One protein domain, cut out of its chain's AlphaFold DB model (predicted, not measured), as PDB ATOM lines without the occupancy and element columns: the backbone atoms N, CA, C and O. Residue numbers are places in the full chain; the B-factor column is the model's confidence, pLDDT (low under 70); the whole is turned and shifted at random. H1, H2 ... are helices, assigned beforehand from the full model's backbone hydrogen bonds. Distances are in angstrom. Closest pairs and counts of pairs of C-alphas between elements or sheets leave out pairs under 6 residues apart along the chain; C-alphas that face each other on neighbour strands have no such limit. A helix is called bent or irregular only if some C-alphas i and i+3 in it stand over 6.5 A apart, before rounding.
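Overview. This is residues 30 to 139 of the 171 residues of the protein "(mimic poison frog) hypothetical protein" of Ranitomeya imitator (mimic poison frog) (UniProt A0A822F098). One long helix, H2, and a shorter helix, H3, which folds back beside part of it, make a helical hairpin; a third helix, H1, stands free of both at the other end of a long, winding link. H2 is kinked near residue 111, and its short last part turns over into the link that leads to H3. The printed part has 110 residues with three named helices, H1, H2 and H3 in chain order, and no named strand; the class is all helix. The whole is extended, with a radius of gyration of the C-alphas of 22.9 A, and its outline is flat, spanning 70 by 48 by 18 A.

Arrangement. The longest helix is H2, residues 75 to 117, and it touches H3, residues 119 to 136, with residues 92 to 103 alone. Their closest C-alphas are those of Val 103 and Leu 121, 5.9 A apart, and 13 pairs of C-alphas lie within 8 A. The two run opposite ways at a shallow tilt of 22 degrees, centre to centre 9.6 A, and form a helical hairpin. H1, residues 30 to 51, touches no helix: it is apart from H2 and apart from H3. Every O i to N i+4 pair is within hydrogen-bond range in H3, while 14 of 18 are in H1 and 34 of 39 in H2.

Along the chain. H2 begins with C-alpha 75 at (165.788, 188.574, 209.929) and measures 51.2 A from first to last C-alpha. It has a kink of 125 degrees near residue 111 and is irregular there, with C-alphas 109 and 112 lying 9.3 A apart. H3 measures 25.6 A and ends with C-alpha 136 at (188.380, 191.747, 206.756). H1 begins with C-alpha 30 at (214.454, 156.566, 184.299) and measures 31.2 A; it is irregular, but only just, with C-alphas 33 and 36 lying 6.9 A apart.

Size, cuts and confidence. The two C-alphas farthest apart are those of Phe 32 and Glu 73, at 70.9 A. Residues 30 to 60, of which 30 to 51 belong to H1, stand free, and so do residues 71 to 76. Without these stretches the body has 73 residues and spans 53 by 23 by 16 A. The link from H1 to H2, residues 52 to 74, is long, and the link from H2 to H3, residue 118, is tight. The printed part has no cut. Its mean pLDDT is 94.8, and no printed residue is under 70.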
ATOM      1  N   PHE A  30     215.712 156.186 183.652       85.94
ATOM      2  CA  PHE A  30     214.454 156.566 184.299       85.94
ATOM      3  C   PHE A  30     213.253 156.522 183.345       85.94
ATOM      4  O   PHE A  30     212.190 156.021 183.719       85.94
ATOM      5  N   ASN A  31     213.429 156.968 182.098       87.81
ATOM      6  CA  ASN A  31     212.335 157.024 181.127       87.81
ATOM      7  C   ASN A  31     211.835 155.618 180.767       87.81
ATOM      8  O   ASN A  31     210.639 155.391 180.603       87.81
ATOM      9  N   PHE A  32     212.746 154.649 180.653       87.44
ATOM     10  CA  PHE A  32     212.391 153.282 180.277       87.44
ATOM     11  C   PHE A  32     211.921 152.441 181.462       87.44
ATOM     12  O   PHE A  32     210.968 151.680 181.311       87.44
ATOM     13  N   ALA A  33     212.566 152.578 182.621       91.56
ATOM     14  CA  ALA A  33     212.261 151.765 183.792       91.56
ATOM     15  C   ALA A  33     210.999 152.224 184.540       91.56
ATOM     16  O   ALA A  33     210.318 151.387 185.125       91.56
ATOM     17  N   ILE A  34     210.691 153.528 184.538       93.12
ATOM     18  CA  ILE A  34     209.636 154.102 185.389       93.12
ATOM     19  C   ILE A  34     208.566 154.813 184.557       93.12
ATOM     20  O   ILE A  34     207.393 154.463 184.656       93.12
ATOM     21  N   ASP A  35     208.946 155.778 183.719       93.12
ATOM     22  CA  ASP A  35     207.962 156.661 183.072       93.12
ATOM     23  C   ASP A  35     207.054 155.910 182.080       93.12
ATOM     24  O   ASP A  35     205.826 156.017 182.121       93.12
ATOM     25  N   LYS A  36     207.639 155.042 181.245       93.56
ATOM     26  CA  LYS A  36     206.888 154.198 180.299       93.56
ATOM     27  C   LYS A  36     205.870 153.255 180.953       93.56
ATOM     28  O   LYS A  36     204.716 153.275 180.518       93.56
ATOM     29  N   PRO A  37     206.226 152.417 181.948       96.50
ATOM     30  CA  PRO A  37     205.239 151.547 182.583       96.50
ATOM     31  C   PRO A  37     204.163 152.338 183.339       96.50
ATOM     32  O   PRO A  37     202.992 151.960 183.283       96.50
ATOM     33  N   VAL A  38     204.515 153.461 183.980       95.75
ATOM     34  CA  VAL A  38     203.539 154.340 184.650       95.75
ATOM     35  C   VAL A  38     202.560 154.946 183.644       95.75
ATOM     36  O   VAL A  38     201.351 154.919 183.876       95.75
ATOM     37  N   THR A  39     203.054 155.419 182.500       94.44
ATOM     38  CA  THR A  39     202.212 155.966 181.427       94.44
ATOM     39  C   THR A  39     201.282 154.897 180.853       94.44
ATOM     40  O   THR A  39     200.084 155.131 180.717       94.44
ATOM     41  N   ALA A  40     201.781 153.680 180.611       96.00
ATOM     42  CA  ALA A  40     200.947 152.577 180.129       96.00
ATOM     43  C   ALA A  40     199.811 152.220 181.108       96.00
ATOM     44  O   ALA A  40     198.687 151.934 180.688       96.00
ATOM     45  N   PHE A  41     200.086 152.257 182.415       96.31
ATOM     46  CA  PHE A  41     199.070 152.046 183.445       96.31
ATOM     47  C   PHE A  41     198.057 153.199 183.512       96.31
ATOM     48  O   PHE A  41     196.851 152.952 183.595       96.31
ATOM     49  N   HIS A  42     198.523 154.447 183.430       94.19
ATOM     50  CA  HIS A  42     197.667 155.630 183.346       94.19
ATOM     51  C   HIS A  42     196.697 155.537 182.158       94.19
ATOM     52  O   HIS A  42     195.488 155.677 182.348       94.19
ATOM     53  N   ASP A  43     197.194 155.187 180.971       95.12
ATOM     54  CA  ASP A  43     196.379 155.023 179.764       95.12
ATOM     55  C   ASP A  43     195.353 153.894 179.910       95.12
ATOM     56  O   ASP A  43     194.207 154.010 179.468       95.12
ATOM     57  N   TRP A  44     195.731 152.783 180.551       96.00
ATOM     58  CA  TRP A  44     194.792 151.704 180.851       96.00
ATOM     59  C   TRP A  44     193.668 152.173 181.790       96.00
ATOM     60  O   TRP A  44     192.500 151.861 181.535       96.00
ATOM     61  N   MET A  45     193.984 152.957 182.826       94.81
ATOM     62  CA  MET A  45     192.982 153.538 183.729       94.81
ATOM     63  C   MET A  45     192.077 154.548 183.020       94.81
ATOM     64  O   MET A  45     190.861 154.516 183.218       94.81
ATOM     65  N   GLU A  46     192.633 155.424 182.178       92.56
ATOM     66  CA  GLU A  46     191.846 156.376 181.391       92.56
ATOM     67  C   GLU A  46     190.874 155.661 180.450       92.56
ATOM     68  O   GLU A  46     189.715 156.061 180.373       92.56
ATOM     69  N   ARG A  47     191.272 154.539 179.831       94.12
ATOM     70  CA  ARG A  47     190.353 153.701 179.037       94.12
ATOM     71  C   ARG A  47     189.192 153.156 179.865       94.12
ATOM     72  O   ARG A  47     188.089 153.055 179.339       94.12
ATOM     73  N   GLN A  48     189.404 152.793 181.133       94.56
ATOM     74  CA  GLN A  48     188.297 152.363 181.995       94.56
ATOM     75  C   GLN A  48     187.411 153.542 182.413       94.56
ATOM     76  O   GLN A  48     186.192 153.424 182.356       94.56
ATOM     77  N   ARG A  49     187.995 154.696 182.765       91.38
ATOM     78  CA  ARG A  49     187.233 155.917 183.091       91.38
ATOM     79  C   ARG A  49     186.416 156.420 181.902       91.38
ATOM     80  O   ARG A  49     185.283 156.843 182.085       91.38
ATOM     81  N   ALA A  50     186.954 156.321 180.689       91.19
ATOM     82  CA  ALA A  50     186.268 156.718 179.463       91.19
ATOM     83  C   ALA A  50     185.002 155.887 179.194       91.19
ATOM     84  O   ALA A  50     184.068 156.399 178.583       91.19
ATOM     85  N   LYS A  51     184.935 154.638 179.685       93.81
ATOM     86  CA  LYS A  51     183.717 153.813 179.606       93.81
ATOM     87  C   LYS A  51     182.587 154.339 180.497       93.81
ATOM     88  O   LYS A  51     181.427 154.137 180.158       93.81
ATOM     89  N   THR A  52     182.915 155.026 181.594       90.56
ATOM     90  CA  THR A  52     181.948 155.557 182.568       90.56
ATOM     91  C   THR A  52     182.267 157.019 182.877       90.56
ATOM     92  O   THR A  52     182.803 157.351 183.936       90.56
ATOM     93  N   ARG A  53     181.957 157.918 181.936       89.19
ATOM     94  CA  ARG A  53     182.174 159.356 182.132       89.19
ATOM     95  C   ARG A  53     181.108 159.930 183.066       89.19
ATOM     96  O   ARG A  53     179.924 159.913 182.750       89.19
ATOM     97  N   LEU A  54     181.547 160.463 184.204       90.69
ATOM     98  CA  LEU A  54     180.706 161.220 185.130       90.69
ATOM     99  C   LEU A  54     180.880 162.715 184.858       90.69
ATOM    100  O   LEU A  54     182.003 163.196 184.700       90.69
ATOM    101  N   HIS A  55     179.768 163.442 184.811       92.31
ATOM    102  CA  HIS A  55     179.762 164.892 184.662       92.31
ATOM    103  C   HIS A  55     179.481 165.544 186.015       92.31
ATOM    104  O   HIS A  55     178.595 165.107 186.748       92.31
ATOM    105  N   TYR A  56     180.237 166.590 186.338       92.88
ATOM    106  CA  TYR A  56     180.001 167.448 187.494       92.88
ATOM    107  C   TYR A  56     179.952 168.903 187.027       92.88
ATOM    108  O   TYR A  56     180.592 169.264 186.041       92.88
ATOM    109  N   TYR A  57     179.183 169.726 187.736       95.19
ATOM    110  CA  TYR A  57     178.988 171.135 187.404       95.19
ATOM    111  C   TYR A  57     179.429 172.013 188.564       95.19
ATOM    112  O   TYR A  57     179.310 171.632 189.732       95.19
ATOM    113  N   HIS A  58     179.925 173.201 188.235       95.56
ATOM    114  CA  HIS A  58     180.180 174.219 189.237       95.56
ATOM    115  C   HIS A  58     178.853 174.822 189.708       95.56
ATOM    116  O   HIS A  58     177.944 175.048 188.911       95.56
ATOM    117  N   ARG A  59     178.721 175.061 191.015       96.25
ATOM    118  CA  ARG A  59     177.502 175.645 191.577       96.25
ATOM    119  C   ARG A  59     177.525 177.155 191.388       96.25
ATOM    120  O   ARG A  59     178.362 177.835 191.967       96.25
ATOM    121  N   GLU A  60     176.548 177.672 190.659       96.94
ATOM    122  CA  GLU A  60     176.364 179.109 190.480       96.94
ATOM    123  C   GLU A  60     175.350 179.655 191.482       96.94
ATOM    124  O   GLU A  60     174.241 179.138 191.644       96.94
ATOM    125  N   PHE A  61     175.740 180.720 192.174       96.88
ATOM    126  CA  PHE A  61     174.890 181.400 193.135       96.88
ATOM    127  C   PHE A  61     174.430 182.740 192.574       96.88
ATOM    128  O   PHE A  61     175.246 183.585 192.211       96.88
ATOM    129  N   ARG A  62     173.115 182.953 192.553       96.25
ATOM    130  CA  ARG A  62     172.536 184.253 192.199       96.25
ATOM    131  C   ARG A  62     172.835 185.265 193.307       96.25
ATOM    132  O   ARG A  62     172.957 184.884 194.473       96.25
ATOM    133  N   ARG A  63     172.966 186.538 192.930       95.38
ATOM    134  CA  ARG A  63     173.135 187.641 193.882       95.38
ATOM    135  C   ARG A  63     171.823 187.911 194.615       95.38
ATOM    136  O   ARG A  63     170.751 187.844 194.017       95.38
ATOM    137  N   ILE A  64     171.956 188.200 195.897       95.31
ATOM    138  CA  ILE A  64     170.921 188.550 196.865       95.31
ATOM    139  C   ILE A  64     171.177 190.017 197.254       95.31
ATOM    140  O   ILE A  64     172.326 190.468 197.157       95.31
ATOM    141  N   PRO A  65     170.147 190.794 197.635       95.44
ATOM    142  CA  PRO A  65     170.354 192.126 198.194       95.44
ATOM    143  C   PRO A  65     171.317 192.103 199.389       95.44
ATOM    144  O   PRO A  65     171.227 191.249 200.270       95.44
ATOM    145  N   ASP A  66     172.232 193.071 199.419       94.38
ATOM    146  CA  ASP A  66     173.169 193.240 200.527       94.38
ATOM    147  C   ASP A  66     172.465 193.787 201.779       94.38
ATOM    148  O   ASP A  66     171.382 194.376 201.720       94.38
ATOM    149  N   ILE A  67     173.147 193.694 202.925       95.25
ATOM    150  CA  ILE A  67     172.620 194.120 204.231       95.25
ATOM    151  C   ILE A  67     172.214 195.605 204.299       95.25
ATOM    152  O   ILE A  67     171.461 196.007 205.178       95.25
ATOM    153  N   THR A  68     172.691 196.443 203.374       95.06
ATOM    154  CA  THR A  68     172.311 197.862 203.280       95.06
ATOM    155  C   THR A  68     170.878 198.081 202.807       95.06
ATOM    156  O   THR A  68     170.332 199.155 203.044       95.06
ATOM    157  N   HIS A  69     170.293 197.103 202.116       94.69
ATOM    158  CA  HIS A  69     168.930 197.173 201.593       94.69
ATOM    159  C   HIS A  69     167.897 196.525 202.521       94.69
ATOM    160  O   HIS A  69     166.701 196.731 202.328       94.69
ATOM    161  N   CYS A  70     168.343 195.757 203.516       95.44
ATOM    162  CA  CYS A  70     167.462 195.088 204.464       95.44
ATOM    163  C   CYS A  70     166.874 196.071 205.488       95.44
ATOM    164  O   CYS A  70     167.548 196.992 205.955       95.44
ATOM    165  N   LEU A  71     165.619 195.832 205.877       95.69
ATOM    166  CA  LEU A  71     164.984 196.500 207.013       95.69
ATOM    167  C   LEU A  71     165.542 195.940 208.329       95.69
ATOM    168  O   LEU A  71     165.964 194.787 208.391       95.69
ATOM    169  N   GLU A  72     165.536 196.735 209.398       92.12
ATOM    170  CA  GLU A  72     166.169 196.348 210.669       92.12
ATOM    171  C   GLU A  72     165.553 195.083 211.292       92.12
ATOM    172  O   GLU A  72     166.294 194.228 211.767       92.12
ATOM    173  N   GLU A  73     164.232 194.914 211.190       94.88
ATOM    174  CA  GLU A  73     163.488 193.778 211.763       94.88
ATOM    175  C   GLU A  73     163.362 192.560 210.826       94.88
ATOM    176  O   GLU A  73     162.808 191.529 211.209       94.88
ATOM    177  N   ASP A  74     163.852 192.645 209.585       96.69
ATOM    178  CA  ASP A  74     163.747 191.544 208.623       96.69
ATOM    179  C   ASP A  74     164.921 190.562 208.754       96.69
ATOM    180  O   ASP A  74     165.932 190.637 208.050       96.69
ATOM    181  N   TYR A  75     164.777 189.603 209.670       94.50
ATOM    182  CA  TYR A  75     165.788 188.574 209.929       94.50
ATOM    183  C   TYR A  75     166.049 187.637 208.743       94.50
ATOM    184  O   TYR A  75     167.146 187.084 208.649       94.50
ATOM    185  N   VAL A  76     165.077 187.451 207.842       96.44
ATOM    186  CA  VAL A  76     165.251 186.585 206.666       96.44
ATOM    187  C   VAL A  76     166.194 187.263 205.678       96.44
ATOM    188  O   VAL A  76     167.165 186.643 205.244       96.44
ATOM    189  N   CYS A  77     165.985 188.556 205.415       96.06
ATOM    190  CA  CYS A  77     166.891 189.353 204.587       96.06
ATOM    191  C   CYS A  77     168.313 189.380 205.166       96.06
ATOM    192  O   CYS A  77     169.281 189.121 204.448       96.06
ATOM    193  N   HIS A  78     168.451 189.608 206.481       95.94
ATOM    194  CA  HIS A  78     169.764 189.597 207.144       95.94
ATOM    195  C   HIS A  78     170.472 188.251 207.011       95.94
ATOM    196  O   HIS A  78     171.667 188.218 206.720       95.94
ATOM    197  N   PHE A  79     169.747 187.143 207.186       96.19
ATOM    198  CA  PHE A  79     170.312 185.804 207.055       96.19
ATOM    199  C   PHE A  79     170.843 185.550 205.640       96.19
ATOM    200  O   PHE A  79     171.977 185.100 205.474       96.19
ATOM    201  N   GLU A  80     170.056 185.861 204.611       96.19
ATOM    202  CA  GLU A  80     170.467 185.658 203.222       96.19
ATOM    203  C   GLU A  80     171.668 186.538 202.832       96.19
ATOM    204  O   GLU A  80     172.614 186.053 202.194       96.19
ATOM    205  N   ALA A  81     171.672 187.800 203.276       97.19
ATOM    206  CA  ALA A  81     172.778 188.732 203.070       97.19
ATOM    207  C   ALA A  81     174.062 188.267 203.780       97.19
ATOM    208  O   ALA A  81     175.145 188.285 203.186       97.19
ATOM    209  N   ASP A  82     173.962 187.779 205.021       96.00
ATOM    210  CA  ASP A  82     175.102 187.215 205.749       96.00
ATOM    211  C   ASP A  82     175.638 185.948 205.061       96.00
ATOM    212  O   ASP A  82     176.853 185.779 204.946       96.00
ATOM    213  N   MET A  83     174.768 185.081 204.529       96.44
ATOM    214  CA  MET A  83     175.196 183.906 203.757       96.44
ATOM    215  C   MET A  83     175.904 184.287 202.450       96.44
ATOM    216  O   MET A  83     176.806 183.574 202.000       96.44
ATOM    217  N   GLN A  84     175.513 185.384 201.792       97.19
ATOM    218  CA  GLN A  84     176.267 185.929 200.658       97.19
ATOM    219  C   GLN A  84     177.644 186.423 201.097       97.19
ATOM    220  O   GLN A  84     178.647 185.971 200.547       97.19
ATOM    221  N   TRP A  85     177.703 187.239 202.148       96.88
ATOM    222  CA  TRP A  85     178.959 187.767 202.675       96.88
ATOM    223  C   TRP A  85     179.939 186.662 203.098       96.88
ATOM    224  O   TRP A  85     181.126 186.746 202.793       96.88
ATOM    225  N   GLN A  86     179.459 185.594 203.743       96.06
ATOM    226  CA  GLN A  86     180.297 184.453 204.132       96.06
ATOM    227  C   GLN A  86     180.884 183.718 202.923       96.06
ATOM    228  O   GLN A  86     182.045 183.308 202.951       96.06
ATOM    229  N   ARG A  87     180.102 183.554 201.850       96.94
ATOM    230  CA  ARG A  87     180.597 182.952 200.604       96.94
ATOM    231  C   ARG A  87     181.650 183.838 199.955       96.94
ATOM    232  O   ARG A  87     182.713 183.331 199.608       96.94
ATOM    233  N   ASP A  88     181.390 185.137 199.851       97.19
ATOM    234  CA  ASP A  88     182.337 186.089 199.270       97.19
ATOM    235  C   ASP A  88     183.634 186.161 200.093       97.19
ATOM    236  O   ASP A  88     184.722 186.182 199.529       97.19
ATOM    237  N   PHE A  89     183.543 186.071 201.424       96.06
ATOM    238  CA  PHE A  89     184.708 185.976 202.307       96.06
ATOM    239  C   PHE A  89     185.573 184.741 202.015       96.06
ATOM    240  O   PHE A  89     186.797 184.849 201.944       96.06
ATOM    241  N   LEU A  90     184.959 183.571 201.816       96.44
ATOM    242  CA  LEU A  90     185.689 182.353 201.446       96.44
ATOM    243  C   LEU A  90     186.304 182.463 200.044       96.44
ATOM    244  O   LEU A  90     187.440 182.039 199.842       96.44
ATOM    245  N   VAL A  91     185.589 183.061 199.089       97.50
ATOM    246  CA  VAL A  91     186.116 183.313 197.740       97.50
ATOM    247  C   VAL A  91     187.332 184.238 197.801       97.50
ATOM    248  O   VAL A  91     188.365 183.926 197.214       97.50
ATOM    249  N   ASP A  92     187.264 185.326 198.566       97.88
ATOM    250  CA  ASP A  92     188.378 186.260 198.733       97.88
ATOM    251  C   ASP A  92     189.594 185.612 199.414       97.88
ATOM    252  O   ASP A  92     190.738 185.907 199.053       97.88
ATOM    253  N   GLN A  93     189.382 184.680 200.351       96.44
ATOM    254  CA  GLN A  93     190.474 183.874 200.906       96.44
ATOM    255  C   GLN A  93     191.172 183.037 199.834       96.44
ATOM    256  O   GLN A  93     192.406 182.977 199.810       96.44
ATOM    257  N   GLU A  94     190.412 182.402 198.941       97.69
ATOM    258  CA  GLU A  94     190.981 181.647 197.823       97.69
ATOM    259  C   GLU A  94     191.694 182.562 196.820       97.69
ATOM    260  O   GLU A  94     192.780 182.219 196.360       97.69
ATOM    261  N   ILE A  95     191.187 183.772 196.562       97.50
ATOM    262  CA  ILE A  95     191.879 184.763 195.723       97.50
ATOM    263  C   ILE A  95     193.257 185.098 196.305       97.50
ATOM    264  O   ILE A  95     194.263 185.046 195.592       97.50
ATOM    265  N   VAL A  96     193.344 185.379 197.609       97.56
ATOM    266  CA  VAL A  96     194.631 185.650 198.272       97.56
ATOM    267  C   VAL A  96     195.568 184.442 198.162       97.56
ATOM    268  O   VAL A  96     196.760 184.610 197.882       97.56
ATOM    269  N   LYS A  97     195.050 183.217 198.333       97.25
ATOM    270  CA  LYS A  97     195.834 181.980 198.173       97.25
ATOM    271  C   LYS A  97     196.351 181.804 196.745       97.25
ATOM    272  O   LYS A  97     197.513 181.434 196.581       97.25
ATOM    273  N   ILE A  98     195.545 182.107 195.727       96.69
ATOM    274  CA  ILE A  98     195.951 182.041 194.317       96.69
ATOM    275  C   ILE A  98     197.105 183.011 194.056       96.69
ATOM    276  O   ILE A  98     198.150 182.596 193.554       96.69
ATOM    277  N   ILE A  99     196.974 184.283 194.447       96.69
ATOM    278  CA  ILE A  99     198.040 185.273 194.225       96.69
ATOM    279  C   ILE A  99     199.308 184.899 195.003       96.69
ATOM    280  O   ILE A  99     200.413 184.986 194.466       96.69
ATOM    281  N   ARG A 100     199.171 184.386 196.231       96.62
ATOM    282  CA  ARG A 100     200.302 183.844 196.997       96.62
ATOM    283  C   ARG A 100     200.988 182.686 196.266       96.62
ATOM    284  O   ARG A 100     202.215 182.643 196.213       96.62
ATOM    285  N   SER A 101     200.211 181.762 195.699       95.31
ATOM    286  CA  SER A 101     200.730 180.635 194.918       95.31
ATOM    287  C   SER A 101     201.494 181.113 193.681       95.31
ATOM    288  O   SER A 101     202.571 180.588 193.408       95.31
ATOM    289  N   ARG A 102     201.026 182.169 192.997       95.31
ATOM    290  CA  ARG A 102     201.755 182.793 191.875       95.31
ATOM    291  C   ARG A 102     203.114 183.341 192.301       95.31
ATOM    292  O   ARG A 102     204.110 183.076 191.634       95.31
ATOM    293  N   VAL A 103     203.174 184.065 193.422       94.88
ATOM    294  CA  VAL A 103     204.442 184.591 193.962       94.88
ATOM    295  C   VAL A 103     205.401 183.451 194.306       94.88
ATOM    296  O   VAL A 103     206.577 183.503 193.956       94.88
ATOM    297  N   GLN A 104     204.902 182.397 194.953       94.94
ATOM    298  CA  GLN A 104     205.713 181.229 195.286       94.94
ATOM    299  C   GLN A 104     206.219 180.515 194.027       94.94
ATOM    300  O   GLN A 104     207.400 180.188 193.948       94.94
ATOM    301  N   ALA A 105     205.356 180.325 193.027       94.12
ATOM    302  CA  ALA A 105     205.720 179.715 191.754       94.12
ATOM    303  C   ALA A 105     206.783 180.537 191.012       94.12
ATOM    304  O   ALA A 105     207.722 179.956 190.473       94.12
ATOM    305  N   CYS A 106     206.668 181.868 191.021       94.38
ATOM    306  CA  CYS A 106     207.670 182.769 190.456       94.38
ATOM    307  C   CYS A 106     209.028 182.599 191.150       94.38
ATOM    308  O   CYS A 106     210.022 182.282 190.500       94.38
ATOM    309  N   ARG A 107     209.048 182.665 192.488       94.12
ATOM    310  CA  ARG A 107     210.279 182.521 193.275       94.12
ATOM    311  C   ARG A 107     210.964 181.171 193.056       94.12
ATOM    312  O   ARG A 107     212.183 181.112 192.952       94.12
ATOM    313  N   THR A 108     210.191 180.088 192.968       93.94
ATOM    314  CA  THR A 108     210.733 178.750 192.688       93.94
ATOM    315  C   THR A 108     211.294 178.629 191.269       93.94
ATOM    316  O   THR A 108     212.265 177.906 191.077       93.94
ATOM    317  N   ARG A 109     210.714 179.318 190.277       90.69
ATOM    318  CA  ARG A 109     211.185 179.273 188.881       90.69
ATOM    319  C   ARG A 109     212.455 180.085 188.656       90.69
ATOM    320  O   ARG A 109     213.318 179.644 187.909       90.69
ATOM    321  N   GLU A 110     212.545 181.261 189.265       91.19
ATOM    322  CA  GLU A 110     213.626 182.221 189.005       91.19
ATOM    323  C   GLU A 110     214.882 181.974 189.848       91.19
ATOM    324  O   GLU A 110     215.966 182.437 189.478       91.19
ATOM    325  N   GLY A 111     214.757 181.236 190.959       91.06
ATOM    326  CA  GLY A 111     215.880 180.879 191.824       91.06
ATOM    327  C   GLY A 111     216.588 182.121 192.367       91.06
ATOM    328  O   GLY A 111     215.963 182.961 193.013       91.06
ATOM    329  N   ASP A 112     217.879 182.259 192.068       91.44
ATOM    330  CA  ASP A 112     218.713 183.371 192.543       91.44
ATOM    331  C   ASP A 112     218.309 184.733 191.953       91.44
ATOM    332  O   ASP A 112     218.567 185.776 192.547       91.44
ATOM    333  N   SER A 113     217.643 184.740 190.793       92.31
ATOM    334  CA  SER A 113     217.195 185.968 190.113       92.31
ATOM    335  C   SER A 113     215.801 186.451 190.541       92.31
ATOM    336  O   SER A 113     215.282 187.421 189.983       92.31
ATOM    337  N   ALA A 114     215.204 185.798 191.546       91.31
ATOM    338  CA  ALA A 114     213.816 186.016 191.948       91.31
ATOM    339  C   ALA A 114     213.505 187.449 192.403       91.31
ATOM    340  O   ALA A 114     212.408 187.957 192.173       91.31
ATOM    341  N   ASP A 115     214.464 188.123 193.039       89.31
ATOM    342  CA  ASP A 115     214.235 189.459 193.599       89.31
ATOM    343  C   ASP A 115     214.019 190.526 192.513       89.31
ATOM    344  O   ASP A 115     213.304 191.504 192.736       89.31
ATOM    345  N   GLN A 116     214.606 190.338 191.327       90.62
ATOM    346  CA  GLN A 116     214.490 191.288 190.217       90.62
ATOM    347  C   GLN A 116     213.267 190.993 189.345       90.62
ATOM    348  O   GLN A 116     212.517 191.905 188.993       90.62
ATOM    349  N   ASN A 117     213.046 189.720 189.020       91.75
ATOM    350  CA  ASN A 117     212.061 189.318 188.024       91.75
ATOM    351  C   ASN A 117     210.638 189.164 188.628       91.75
ATOM    352  O   ASN A 117     209.665 189.583 187.993       91.75
ATOM    353  N   CYS A 118     210.483 188.737 189.895       94.94
ATOM    354  CA  CYS A 118     209.173 188.638 190.573       94.94
ATOM    355  C   CYS A 118     208.575 189.971 191.076       94.94
ATOM    356  O   CYS A 118     207.482 189.978 191.658       94.94
ATOM    357  N   GLY A 119     209.238 191.111 190.863       93.69
ATOM    358  CA  GLY A 119     208.798 192.435 191.327       93.69
ATOM    359  C   GLY A 119     207.310 192.784 191.099       93.69
ATOM    360  O   GLY A 119     206.647 193.207 192.054       93.69
ATOM    361  N   PRO A 120     206.729 192.619 189.891       93.00
ATOM    362  CA  PRO A 120     205.326 192.969 189.648       93.00
ATOM    363  C   PRO A 120     204.336 192.071 190.406       93.00
ATOM    364  O   PRO A 120     203.335 192.565 190.923       93.00
ATOM    365  N   LEU A 121     204.628 190.773 190.542       94.81
ATOM    366  CA  LEU A 121     203.772 189.836 191.278       94.81
ATOM    367  C   LEU A 121     203.763 190.138 192.779       94.81
ATOM    368  O   LEU A 121     202.724 190.022 193.429       94.81
ATOM    369  N   LEU A 122     204.897 190.577 193.328       95.50
ATOM    370  CA  LEU A 122     204.982 191.021 194.720       95.50
ATOM    371  C   LEU A 122     204.147 192.281 194.973       95.50
ATOM    372  O   LEU A 122     203.459 192.352 195.992       95.50
ATOM    373  N   LYS A 123     204.152 193.244 194.041       96.50
ATOM    374  CA  LYS A 123     203.290 194.438 194.119       96.50
ATOM    375  C   LYS A 123     201.812 194.058 194.085       96.50
ATOM    376  O   LYS A 123     201.069 194.453 194.979       96.50
ATOM    377  N   GLN A 124     201.419 193.205 193.137       96.31
ATOM    378  CA  GLN A 124     200.049 192.696 193.047       96.31
ATOM    379  C   GLN A 124     199.627 191.982 194.341       96.31
ATOM    380  O   GLN A 124     198.529 192.196 194.848       96.31
ATOM    381  N   TYR A 125     200.505 191.157 194.915       97.25
ATOM    382  CA  TYR A 125     200.236 190.491 196.185       97.25
ATOM    383  C   TYR A 125     200.067 191.485 197.338       97.25
ATOM    384  O   TYR A 125     199.141 191.333 198.136       97.25
ATOM    385  N   ALA A 126     200.909 192.518 197.417       97.81
ATOM    386  CA  ALA A 126     200.809 193.553 198.442       97.81
ATOM    387  C   ALA A 126     199.493 194.341 198.340       97.81
ATOM    388  O   ALA A 126     198.843 194.578 199.359       97.81
ATOM    389  N   GLU A 127     199.067 194.692 197.126       97.94
ATOM    390  CA  GLU A 127     197.793 195.370 196.861       97.94
ATOM    391  C   GLU A 127     196.595 194.511 197.275       97.94
ATOM    392  O   GLU A 127     195.733 194.970 198.028       97.94
ATOM    393  N   VAL A 128     196.575 193.239 196.864       98.00
ATOM    394  CA  VAL A 128     195.513 192.284 197.221       98.00
ATOM    395  C   VAL A 128     195.475 192.059 198.733       98.00
ATOM    396  O   VAL A 128     194.403 192.083 199.335       98.00
ATOM    397  N   CYS A 129     196.635 191.919 199.382       97.75
ATOM    398  CA  CYS A 129     196.719 191.799 200.836       97.75
ATOM    399  C   CYS A 129     196.206 193.053 201.545       97.75
ATOM    400  O   CYS A 129     195.490 192.937 202.538       97.75
ATOM    401  N   LYS A 130     196.551 194.246 201.051       97.50
ATOM    402  CA  LYS A 130     196.074 195.516 201.608       97.50
ATOM    403  C   LYS A 130     194.556 195.638 201.472       97.50
ATOM    404  O   LYS A 130     193.893 196.009 202.439       97.50
ATOM    405  N   ALA A 131     194.001 195.283 200.313       97.31
ATOM    406  CA  ALA A 131     192.559 195.286 200.078       97.31
ATOM    407  C   ALA A 131     191.829 194.277 200.980       97.31
ATOM    408  O   ALA A 131     190.845 194.633 201.634       97.31
ATOM    409  N   TYR A 132     192.349 193.050 201.078       97.31
ATOM    410  CA  TYR A 132     191.792 191.998 201.928       97.31
ATOM    411  C   TYR A 132     191.819 192.392 203.408       97.31
ATOM    412  O   TYR A 132     190.802 192.292 204.089       97.31
ATOM    413  N   LYS A 133     192.951 192.912 203.902       96.38
ATOM    414  CA  LYS A 133     193.071 193.419 205.277       96.38
ATOM    415  C   LYS A 133     192.110 194.578 205.532       96.38
ATOM    416  O   LYS A 133     191.306 194.519 206.458       96.38
ATOM    417  N   SER A 134     192.073 195.578 204.650       95.81
ATOM    418  CA  SER A 134     191.136 196.701 204.791       95.81
ATOM    419  C   SER A 134     189.686 196.225 204.946       95.81
ATOM    420  O   SER A 134     188.965 196.723 205.813       95.81
ATOM    421  N   ARG A 135     189.274 195.205 204.183       95.50
ATOM    422  CA  ARG A 135     187.925 194.631 204.259       95.50
ATOM    423  C   ARG A 135     187.705 193.767 205.505       95.50
ATOM    424  O   ARG A 135     186.708 193.967 206.191       95.50
ATOM    425  N   TYR A 136     188.627 192.854 205.820       96.56
ATOM    426  CA  TYR A 136     188.380 191.747 206.756       96.56
ATOM    427  C   TYR A 136     189.161 191.770 208.082       96.56
ATOM    428  O   TYR A 136     188.902 190.952 208.962       96.56
ATOM    429  N   GLU A 137     190.096 192.699 208.259       94.69
ATOM    430  CA  GLU A 137     190.868 192.838 209.503       94.69
ATOM    431  C   GLU A 137     189.965 193.232 210.689       94.69
ATOM    432  O   GLU A 137     188.989 193.965 210.512       94.69
ATOM    433  N   ASP A 138     190.267 192.713 211.880       93.94
ATOM    434  CA  ASP A 138     189.615 193.025 213.165       93.94
ATOM    435  C   ASP A 138     188.097 192.788 213.278       93.94
ATOM    436  O   ASP A 138     187.444 193.253 214.211       93.94
ATOM    437  N   LEU A 139     187.502 191.985 212.392       93.38
ATOM    438  CA  LEU A 139     186.093 191.574 212.514       93.38
ATOM    439  C   LEU A 139     185.823 190.592 213.674       93.38
ATOM    440  O   LEU A 139     184.678 190.447 214.132       93.38
TER     441      LEU A 139